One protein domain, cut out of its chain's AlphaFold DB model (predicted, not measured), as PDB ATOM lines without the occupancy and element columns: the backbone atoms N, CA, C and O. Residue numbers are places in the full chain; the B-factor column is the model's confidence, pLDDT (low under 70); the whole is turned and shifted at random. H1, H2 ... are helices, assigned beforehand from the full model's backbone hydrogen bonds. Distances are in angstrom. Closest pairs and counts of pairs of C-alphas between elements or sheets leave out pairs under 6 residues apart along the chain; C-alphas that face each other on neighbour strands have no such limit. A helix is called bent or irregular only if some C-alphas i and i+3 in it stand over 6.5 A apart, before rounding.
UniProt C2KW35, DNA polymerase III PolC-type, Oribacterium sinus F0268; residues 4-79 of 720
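What this domain is: This is residues 4 to 79 of the 720 residues of the protein "DNA polymerase III PolC-type" of Oribacterium sinus F0268 (UniProt C2KW35). Two small helical lobes stand at the ends of an elongated frame: bent H4 with H3 packed on its first arm, and H1 with short H2. Residues 8 to 15 and 41 to 48 cross between them. The printed part has 76 residues with four named helices, H1 to H4 in order, and no named strand: all helix, loose, radius of gyration of the C-alphas 15.4 A, spans 42 by 26 by 24 A.

Where its parts are: Find C-alpha 61 at (12.395, 10.717, -22.401), where H4, residues 61 to 78, begins. By its hydrogen bonds it was assigned as one helix, but it is bent, with C-alphas 68 and 71 6.9 A apart: H4a is residues 61 to 68, H4b 71 to 78. H3 is residues 49 to 55, H2 37 to 40. H1, residues 20 to 31, 18.3 A, starts at (-2.942, 8.366, -42.939) and is only just irregular: C-alphas 21 and 24 are 7.0 A apart.

How they stand to each other: H4a and H4b are near each other, at a steep tilt of 44 degrees. H3 touches H4a, closest C-alphas Leu 53 and Val 68, 6.5 A. H1 touches H2 with residues 26 to 31 alone, closest C-alphas Arg 27 and Gly 40, 5.8 A. H1 and H3 are apart. Every O i to N i+4 pair is within hydrogen-bond range in H3, H4a and H4b, 5 of 8 in H1; H2 is too short for one.

The domain as a whole: The farthest C-alphas, Thr 32 and Asn 62, are 43.3 A apart. The printed part has no cut, and no link between helices is long. Residues 36 to 41 have pLDDT under 70.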
ATOM      1  N   GLN A   4      15.923  28.370 -23.418       95.19
ATOM      2  CA  GLN A   4      16.661  29.626 -23.213       95.19
ATOM      3  C   GLN A   4      15.719  30.809 -22.949       95.19
ATOM      4  O   GLN A   4      16.001  31.650 -22.099       95.19
ATOM      5  N   LEU A   5      14.584  30.856 -23.655       96.12
ATOM      6  CA  LEU A   5      13.569  31.905 -23.530       96.12
ATOM      7  C   LEU A   5      12.495  31.588 -22.477       96.12
ATOM      8  O   LEU A   5      11.573  32.383 -22.291       96.12
ATOM      9  N   LYS A   6      12.595  30.436 -21.798       93.31
ATOM     10  CA  LYS A   6      11.606  29.931 -20.832       93.31
ATOM     11  C   LYS A   6      10.178  29.893 -21.402       93.31
ATOM     12  O   LYS A   6       9.216  30.255 -20.724       93.31
ATOM     13  N   LYS A   7      10.036  29.472 -22.661       94.69
ATOM     14  CA  LYS A   7       8.749  29.301 -23.348       94.69
ATOM     15  C   LYS A   7       8.417  27.809 -23.490       94.69
ATOM     16  O   LYS A   7       9.301  27.055 -23.897       94.69
ATOM     17  N   PRO A   8       7.178  27.374 -23.182       94.12
ATOM     18  CA  PRO A   8       6.745  26.003 -23.440       94.12
ATOM     19  C   PRO A   8       6.876  25.668 -24.928       94.12
ATOM     20  O   PRO A   8       6.412  26.431 -25.772       94.12
ATOM     21  N   VAL A   9       7.495  24.532 -25.240       96.31
ATOM     22  CA  VAL A   9       7.583  23.999 -26.607       96.31
ATOM     23  C   VAL A   9       6.550  22.888 -26.737       96.31
ATOM     24  O   VAL A   9       6.553  21.965 -25.926       96.31
ATOM     25  N   CYS A  10       5.661  22.992 -27.721       96.50
ATOM     26  CA  CYS A  10       4.612  22.005 -27.975       96.50
ATOM     27  C   CYS A  10       4.883  21.308 -29.306       96.50
ATOM     28  O   CYS A  10       5.108  21.983 -30.309       96.50
ATOM     29  N   ALA A  11       4.844  19.979 -29.315       95.50
ATOM     30  CA  ALA A  11       4.845  19.204 -30.546       95.50
ATOM     31  C   ALA A  11       3.426  19.187 -31.139       95.50
ATOM     32  O   ALA A  11       2.466  18.848 -30.449       95.50
ATOM     33  N   THR A  12       3.292  19.563 -32.411       94.81
ATOM     34  CA  THR A  12       2.011  19.623 -33.132       94.81
ATOM     35  C   THR A  12       2.151  18.944 -34.489       94.81
ATOM     36  O   THR A  12       3.179  19.112 -35.139       94.81
ATOM     37  N   CYS A  13       1.124  18.219 -34.931       90.81
ATOM     38  CA  CYS A  13       1.155  17.435 -36.173       90.81
ATOM     39  C   CYS A  13       0.681  18.186 -37.430       90.81
ATOM     40  O   CYS A  13       0.763  17.618 -38.515       90.81
ATOM     41  N   ASP A  14       0.169  19.417 -37.285       92.75
ATOM     42  CA  ASP A  14      -0.414  20.213 -38.382       92.75
ATOM     43  C   ASP A  14      -1.415  19.399 -39.229       92.75
ATOM     44  O   ASP A  14      -1.343  19.337 -40.456       92.75
ATOM     45  N   ALA A  15      -2.313  18.677 -38.549       93.44
ATOM     46  CA  ALA A  15      -3.195  17.708 -39.189       93.44
ATOM     47  C   ALA A  15      -4.177  18.370 -40.172       93.44
ATOM     48  O   ALA A  15      -4.902  19.299 -39.824       93.44
ATOM     49  N   HIS A  16      -4.239  17.829 -41.389       91.81
ATOM     50  CA  HIS A  16      -5.137  18.237 -42.473       91.81
ATOM     51  C   HIS A  16      -6.195  17.171 -42.806       91.81
ATOM     52  O   HIS A  16      -7.138  17.446 -43.548       91.81
ATOM     53  N   TYR A  17      -6.029  15.948 -42.302       90.81
ATOM     54  CA  TYR A  17      -6.922  14.809 -42.508       90.81
ATOM     55  C   TYR A  17      -6.846  13.856 -41.305       90.81
ATOM     56  O   TYR A  17      -5.879  13.894 -40.545       90.81
ATOM     57  N   ALA A  18      -7.887  13.044 -41.093       91.25
ATOM     58  CA  ALA A  18      -7.995  12.184 -39.910       91.25
ATOM     59  C   ALA A  18      -6.956  11.049 -39.936       91.25
ATOM     60  O   ALA A  18      -6.022  11.057 -39.142       91.25
ATOM     61  N   ASP A  19      -7.086  10.131 -40.893       91.62
ATOM     62  CA  ASP A  19      -6.243   8.930 -41.003       91.62
ATOM     63  C   ASP A  19      -5.191   9.035 -42.113       91.62
ATOM     64  O   ASP A  19      -5.443   9.663 -43.142       91.62
ATOM     65  N   GLU A  20      -4.049   8.354 -41.964       89.94
ATOM     66  CA  GLU A  20      -2.942   8.366 -42.939       89.94
ATOM     67  C   GLU A  20      -3.393   8.016 -44.374       89.94
ATOM     68  O   GLU A  20      -2.945   8.631 -45.340       89.94
ATOM     69  N   GLU A  21      -4.352   7.099 -44.529       89.44
ATOM     70  CA  GLU A  21      -4.881   6.666 -45.832       89.44
ATOM     71  C   GLU A  21      -5.591   7.783 -46.626       89.44
ATOM     72  O   GLU A  21      -5.733   7.690 -47.851       89.44
ATOM     73  N   ASN A  22      -6.025   8.856 -45.954       91.00
ATOM     74  CA  ASN A  22      -6.720   9.987 -46.575       91.00
ATOM     75  C   ASN A  22      -5.773  10.983 -47.260       91.00
ATOM     76  O   ASN A  22      -6.232  11.931 -47.898       91.00
ATOM     77  N   ASP A  23      -4.461  10.751 -47.202       90.62
ATOM     78  CA  ASP A  23      -3.443  11.567 -47.865       90.62
ATOM     79  C   ASP A  23      -3.717  11.762 -49.369       90.62
ATOM     80  O   ASP A  23      -3.594  12.865 -49.909       90.62
ATOM     81  N   VAL A  24      -4.205  10.711 -50.040       89.75
ATOM     82  CA  VAL A  24      -4.577  10.758 -51.462       89.75
ATOM     83  C   VAL A  24      -5.640  11.823 -51.758       89.75
ATOM     84  O   VAL A  24      -5.580  12.474 -52.801       89.75
ATOM     85  N   LEU A  25      -6.577  12.054 -50.831       91.62
ATOM     86  CA  LEU A  25      -7.638  13.052 -50.981       91.62
ATOM     87  C   LEU A  25      -7.042  14.462 -51.009       91.62
ATOM     88  O   LEU A  25      -7.386  15.270 -51.875       91.62
ATOM     89  N   ARG A  26      -6.087  14.740 -50.113       89.38
ATOM     90  CA  ARG A  26      -5.363  16.016 -50.073       89.38
ATOM     91  C   ARG A  26      -4.549  16.227 -51.346       89.38
ATOM     92  O   ARG A  26      -4.637  17.307 -51.925       89.38
ATOM     93  N   ARG A  27      -3.815  15.216 -51.824       88.56
ATOM     94  CA  ARG A  27      -3.031  15.315 -53.073       88.56
ATOM     95  C   ARG A  27      -3.900  15.652 -54.279       88.56
ATOM     96  O   ARG A  27      -3.536  16.519 -55.067       88.56
ATOM     97  N   ILE A  28      -5.071  15.020 -54.387       90.06
ATOM     98  CA  ILE A  28      -6.040  15.322 -55.447       90.06
ATOM     99  C   ILE A  28      -6.463  16.793 -55.371       90.06
ATOM    100  O   ILE A  28      -6.440  17.489 -56.384       90.06
ATOM    101  N   VAL A  29      -6.799  17.296 -54.179       89.56
ATOM    102  CA  VAL A  29      -7.193  18.701 -53.994       89.56
ATOM    103  C   VAL A  29      -6.041  19.660 -54.323       89.56
ATOM    104  O   VAL A  29      -6.262  20.644 -55.029       89.56
ATOM    105  N   LEU A  30      -4.815  19.387 -53.871       88.06
ATOM    106  CA  LEU A  30      -3.644  20.239 -54.129       88.06
ATOM    107  C   LEU A  30      -3.277  20.290 -55.618       88.06
ATOM    108  O   LEU A  30      -3.039  21.373 -56.152       88.06
ATOM    109  N   ALA A  31      -3.339  19.158 -56.318       85.44
ATOM    110  CA  ALA A  31      -3.075  19.103 -57.754       85.44
ATOM    111  C   ALA A  31      -4.030  20.003 -58.557       85.44
ATOM    112  O   ALA A  31      -3.621  20.645 -59.522       85.44
ATOM    113  N   THR A  32      -5.293  20.141 -58.130       78.19
ATOM    114  CA  THR A  32      -6.238  21.063 -58.793       78.19
ATOM    115  C   THR A  32      -5.869  22.540 -58.642       78.19
ATOM    116  O   THR A  32      -6.348  23.364 -59.419       78.19
ATOM    117  N   LYS A  33      -5.010  22.876 -57.671       81.06
ATOM    118  CA  LYS A  33      -4.472  24.225 -57.451       81.06
ATOM    119  C   LYS A  33      -3.128  24.455 -58.153       81.06
ATOM    120  O   LYS A  33      -2.552  25.524 -57.991       81.06
ATOM    121  N   GLY A  34      -2.635  23.480 -58.924       77.75
ATOM    122  CA  GLY A  34      -1.344  23.566 -59.614       77.75
ATOM    123  C   GLY A  34      -0.130  23.366 -58.703       77.75
ATOM    124  O   GLY A  34       0.976  23.709 -59.107       77.75
ATOM    125  N   MET A  35      -0.333  22.834 -57.494       78.12
ATOM    126  CA  MET A  35       0.746  22.517 -56.551       78.12
ATOM    127  C   MET A  35       1.447  21.216 -56.958       78.12
ATOM    128  O   MET A  35       0.798  20.297 -57.474       78.12
ATOM    129  N   THR A  36       2.769  21.154 -56.775       67.56
ATOM    130  CA  THR A  36       3.589  20.013 -57.218       67.56
ATOM    131  C   THR A  36       3.465  18.829 -56.258       67.56
ATOM    132  O   THR A  36       3.067  18.978 -55.103       67.56
ATOM    133  N   ASP A  37       3.823  17.627 -56.722       65.12
ATOM    134  CA  ASP A  37       3.796  16.424 -55.877       65.12
ATOM    135  C   ASP A  37       4.748  16.538 -54.664       65.12
ATOM    136  O   ASP A  37       4.435  15.999 -53.606       65.12
ATOM    137  N   GLU A  38       5.840  17.310 -54.777       61.59
ATOM    138  CA  GLU A  38       6.803  17.586 -53.694       61.59
ATOM    139  C   GLU A  38       6.176  18.386 -52.535       61.59
ATOM    140  O   GLU A  38       6.453  18.124 -51.365       61.59
ATOM    141  N   GLU A  39       5.258  19.312 -52.832       58.59
ATOM    142  CA  GLU A  39       4.500  20.065 -51.818       58.59
ATOM    143  C   GLU A  39       3.454  19.182 -51.096       58.59
ATOM    144  O   GLU A  39       2.948  19.536 -50.025       58.59
ATOM    145  N   GLY A  40       3.143  18.009 -51.661       58.72
ATOM    146  CA  GLY A  40       2.185  17.030 -51.148       58.72
ATOM    147  C   GLY A  40       2.784  15.875 -50.335       58.72
ATOM    148  O   GLY A  40       2.017  15.060 -49.829       58.72
ATOM    149  N   GLU A  41       4.112  15.778 -50.182       65.69
ATOM    150  CA  GLU A  41       4.759  14.634 -49.507       65.69
ATOM    151  C   GLU A  41       4.658  14.659 -47.972       65.69
ATOM    152  O   GLU A  41       4.894  13.643 -47.310       65.69
ATOM    153  N   ALA A  42       4.291  15.799 -47.381       75.31
ATOM    154  CA  ALA A  42       4.153  15.923 -45.934       75.31
ATOM    155  C   ALA A  42       2.984  15.068 -45.409       75.31
ATOM    156  O   ALA A  42       1.822  15.320 -45.742       75.31
ATOM    157  N   ARG A  43       3.295  14.104 -44.530       84.00
ATOM    158  CA  ARG A  43       2.307  13.273 -43.822       84.00
ATOM    159  C   ARG A  43       1.648  14.079 -42.703       84.00
ATOM    160  O   ARG A  43       2.167  14.153 -41.588       84.00
ATOM    161  N   LEU A  44       0.507  14.685 -43.008       90.25
ATOM    162  CA  LEU A  44      -0.236  15.597 -42.133       90.25
ATOM    163  C   LEU A  44      -1.554  14.968 -41.652       90.25
ATOM    164  O   LEU A  44      -2.609  15.596 -41.724       90.25
ATOM    165  N   PHE A  45      -1.511  13.717 -41.187       92.81
ATOM    166  CA  PHE A  45      -2.664  13.074 -40.550       92.81
ATOM    167  C   PHE A  45      -2.705  13.339 -39.041       92.81
ATOM    168  O   PHE A  45      -1.701  13.730 -38.424       92.81
ATOM    169  N   PHE A  46      -3.871  13.121 -38.435       95.75
ATOM    170  CA  PHE A  46      -4.071  13.304 -37.007       95.75
ATOM    171  C   PHE A  46      -3.458  12.146 -36.212       95.75
ATOM    172  O   PHE A  46      -4.050  11.084 -36.050       95.75
ATOM    173  N   ARG A  47      -2.239  12.371 -35.715       93.81
ATOM    174  CA  ARG A  47      -1.468  11.383 -34.954       93.81
ATOM    175  C   ARG A  47      -1.986  11.192 -33.535       93.81
ATOM    176  O   ARG A  47      -2.289  12.149 -32.821       93.81
ATOM    177  N   SER A  48      -1.968   9.944 -33.095       95.38
ATOM    178  CA  SER A  48      -2.095   9.560 -31.697       95.38
ATOM    179  C   SER A  48      -0.898  10.038 -30.869       95.38
ATOM    180  O   SER A  48       0.192  10.311 -31.377       95.38
ATOM    181  N   THR A  49      -1.072  10.095 -29.547       96.31
ATOM    182  CA  THR A  49       0.027  10.430 -28.630       96.31
ATOM    183  C   THR A  49       1.202   9.459 -28.761       96.31
ATOM    184  O   THR A  49       2.344   9.891 -28.659       96.31
ATOM    185  N   THR A  50       0.948   8.171 -29.014       96.38
ATOM    186  CA  THR A  50       2.005   7.164 -29.195       96.38
ATOM    187  C   THR A  50       2.832   7.445 -30.445       96.38
ATOM    188  O   THR A  50       4.052   7.526 -30.347       96.38
ATOM    189  N   GLU A  51       2.182   7.692 -31.584       94.94
ATOM    190  CA  GLU A  51       2.866   8.037 -32.841       94.94
ATOM    191  C   GLU A  51       3.659   9.344 -32.700       94.94
ATOM    192  O   GLU A  51       4.802   9.433 -33.141       94.94
ATOM    193  N   MET A  52       3.100  10.345 -32.006       95.81
ATOM    194  CA  MET A  52       3.819  11.586 -31.690       95.81
ATOM    195  C   MET A  52       5.033  11.344 -30.782       95.81
ATOM    196  O   MET A  52       6.060  11.991 -30.951       95.81
ATOM    197  N   LEU A  53       4.964  10.432 -29.809       96.19
ATOM    198  CA  LEU A  53       6.143  10.080 -29.011       96.19
ATOM    199  C   LEU A  53       7.201   9.414 -29.899       96.19
ATOM    200  O   LEU A  53       8.365   9.802 -29.847       96.19
ATOM    201  N   GLU A  54       6.810   8.466 -30.745       95.25
ATOM    202  CA  GLU A  54       7.723   7.767 -31.655       95.25
ATOM    203  C   GLU A  54       8.457   8.724 -32.607       95.25
ATOM    204  O   GLU A  54       9.684   8.637 -32.723       95.25
ATOM    205  N   GLU A  55       7.762   9.700 -33.204       92.88
ATOM    206  CA  GLU A  55       8.384  10.720 -34.066       92.88
ATOM    207  C   GLU A  55       9.430  11.568 -33.335       92.88
ATOM    208  O   GLU A  55      10.428  11.981 -33.925       92.88
ATOM    209  N   PHE A  56       9.237  11.794 -32.036       95.69
ATOM    210  CA  PHE A  56      10.132  12.578 -31.188       95.69
ATOM    211  C   PHE A  56      11.084  11.704 -30.348       95.69
ATOM    212  O   PHE A  56      11.692  12.192 -29.395       95.69
ATOM    213  N   SER A  57      11.262  10.424 -30.705       95.75
ATOM    214  CA  SER A  57      12.136   9.461 -29.998       95.75
ATOM    215  C   SER A  57      13.627   9.817 -29.997       95.75
ATOM    216  O   SER A  57      14.396   9.253 -29.222       95.75
ATOM    217  N   TYR A  58      14.038  10.772 -30.832       95.69
ATOM    218  CA  TYR A  58      15.393  11.325 -30.841       95.69
ATOM    219  C   TYR A  58      15.678  12.272 -29.660       95.69
ATOM    220  O   TYR A  58      16.836  12.630 -29.436       95.69
ATOM    221  N   LEU A  59      14.648  12.701 -28.921       95.38
ATOM    222  CA  LEU A  59      14.773  13.481 -27.687       95.38
ATOM    223  C   LEU A  59      14.906  12.554 -26.468       95.38
ATOM    224  O   LEU A  59      14.469  11.406 -26.493       95.38
ATOM    225  N   ASP A  60      15.471  13.053 -25.365       95.56
ATOM    226  CA  ASP A  60      15.450  12.306 -24.106       95.56
ATOM    227  C   ASP A  60      14.013  12.149 -23.582       95.56
ATOM    228  O   ASP A  60      13.150  12.995 -23.822       95.56
ATOM    229  N   SER A  61      13.753  11.079 -22.827       93.38
ATOM    230  CA  SER A  61      12.395  10.717 -22.401       93.38
ATOM    231  C   SER A  61      11.674  11.809 -21.604       93.38
ATOM    232  O   SER A  61      10.446  11.896 -21.670       93.38
ATOM    233  N   ASN A  62      12.404  12.649 -20.859       93.81
ATOM    234  CA  ASN A  62      11.788  13.740 -20.110       93.81
ATOM    235  C   ASN A  62      11.367  14.865 -21.057       93.81
ATOM    236  O   ASN A  62      10.215  15.294 -21.003       93.81
ATOM    237  N   THR A  63      12.259  15.299 -21.950       94.38
ATOM    238  CA  THR A  63      11.959  16.340 -22.945       94.38
ATOM    239  C   THR A  63      10.870  15.890 -23.915       94.38
ATOM    240  O   THR A  63       9.929  16.637 -24.171       94.38
ATOM    241  N   GLN A  64      10.932  14.648 -24.397       96.38
ATOM    242  CA  GLN A  64       9.933  14.037 -25.276       96.38
ATOM    243  C   GLN A  64       8.532  14.076 -24.646       96.38
ATOM    244  O   GLN A  64       7.595  14.619 -25.235       96.38
ATOM    245  N   LYS A  65       8.385  13.571 -23.414       96.50
ATOM    246  CA  LYS A  65       7.113  13.624 -22.682       96.50
ATOM    247  C   LYS A  65       6.659  15.067 -22.450       96.50
ATOM    248  O   LYS A  65       5.476  15.377 -22.602       96.50
ATOM    249  N   GLN A  66       7.596  15.950 -22.116       95.81
ATOM    250  CA  GLN A  66       7.303  17.348 -21.844       95.81
ATOM    251  C   GLN A  66       6.715  18.058 -23.071       95.81
ATOM    252  O   GLN A  66       5.718  18.767 -22.934       95.81
ATOM    253  N   VAL A  67       7.298  17.882 -24.261       97.06
ATOM    254  CA  VAL A  67       6.854  18.585 -25.478       97.06
ATOM    255  C   VAL A  67       5.626  17.953 -26.132       97.06
ATOM    256  O   VAL A  67       4.820  18.685 -26.705       97.06
ATOM    257  N   VAL A  68       5.458  16.628 -26.033       97.56
ATOM    258  CA  VAL A  68       4.336  15.898 -26.655       97.56
ATOM    259  C   VAL A  68       3.084  15.883 -25.773       97.56
ATOM    260  O   VAL A  68       1.974  15.917 -26.295       97.56
ATOM    261  N   ILE A  69       3.232  15.843 -24.444       97.00
ATOM    262  CA  ILE A  69       2.106  15.646 -23.518       97.00
ATOM    263  C   ILE A  69       1.953  16.833 -22.571       97.00
ATOM    264  O   ILE A  69       0.921  17.506 -22.582       97.00
ATOM    265  N   ASP A  70       2.965  17.098 -21.743       97.12
ATOM    266  CA  ASP A  70       2.786  17.984 -20.589       97.12
ATOM    267  C   ASP A  70       2.556  19.446 -21.012       97.12
ATOM    268  O   ASP A  70       1.672  20.115 -20.471       97.12
ATOM    269  N   ASN A  71       3.304  19.944 -22.005       97.06
ATOM    270  CA  ASN A  71       3.151  21.303 -22.526       97.06
ATOM    271  C   ASN A  71       1.824  21.492 -23.290       97.06
ATOM    272  O   ASN A  71       1.105  22.427 -22.935       97.06
ATOM    273  N   PRO A  72       1.423  20.634 -24.255       96.56
ATOM    274  CA  PRO A  72       0.103  20.729 -24.886       96.56
ATOM    275  C   PRO A  72      -1.059  20.663 -23.887       96.56
ATOM    276  O   PRO A  72      -1.972  21.484 -23.959       96.56
ATOM    277  N   LEU A  73      -1.006  19.763 -22.894       96.38
ATOM    278  CA  LEU A  73      -2.015  19.704 -21.829       96.38
ATOM    279  C   LEU A  73      -2.026  20.971 -20.975       96.38
ATOM    280  O   LEU A  73      -3.092  21.414 -20.548       96.38
ATOM    281  N   LYS A  74      -0.855  21.557 -20.706       95.75
ATOM    282  CA  LYS A  74      -0.756  22.837 -20.003       95.75
ATOM    283  C   LYS A  74      -1.418  23.955 -20.805       95.75
ATOM    284  O   LYS A  74      -2.179  24.706 -20.213       95.75
ATOM    285  N   ILE A  75      -1.169  24.039 -22.115       95.50
ATOM    286  CA  ILE A  75      -1.816  25.023 -22.995       95.50
ATOM    287  C   ILE A  75      -3.331  24.799 -23.032       95.50
ATOM    288  O   ILE A  75      -4.078  25.741 -22.812       95.50
ATOM    289  N   MET A  76      -3.794  23.558 -23.202       93.94
ATOM    290  CA  MET A  76      -5.225  23.235 -23.198       93.94
ATOM    291  C   MET A  76      -5.911  23.657 -21.891       93.94
ATOM    292  O   MET A  76      -6.981  24.250 -21.931       93.94
ATOM    293  N   LYS A  77      -5.269  23.444 -20.735       94.75
ATOM    294  CA  LYS A  77      -5.782  23.892 -19.427       94.75
ATOM    295  C   LYS A  77      -5.779  25.413 -19.241       94.75
ATOM    296  O   LYS A  77      -6.420  25.894 -18.314       94.75
ATOM    297  N   MET A  78      -5.024  26.153 -20.055       94.81
ATOM    298  CA  MET A  78      -5.045  27.619 -20.074       94.81
ATOM    299  C   MET A  78      -6.172  28.168 -20.958       94.81
ATOM    300  O   MET A  78      -6.499  29.345 -20.835       94.81
ATOM    301  N   CYS A  79      -6.744  27.350 -21.844       94.19
ATOM    302  CA  CYS A  79      -7.860  27.744 -22.690       94.19
ATOM    303  C   CYS A  79      -9.172  27.671 -21.904       94.19
ATOM    304  O   CYS A  79      -9.508  26.638 -21.321       94.19
TER     305      CYS A  79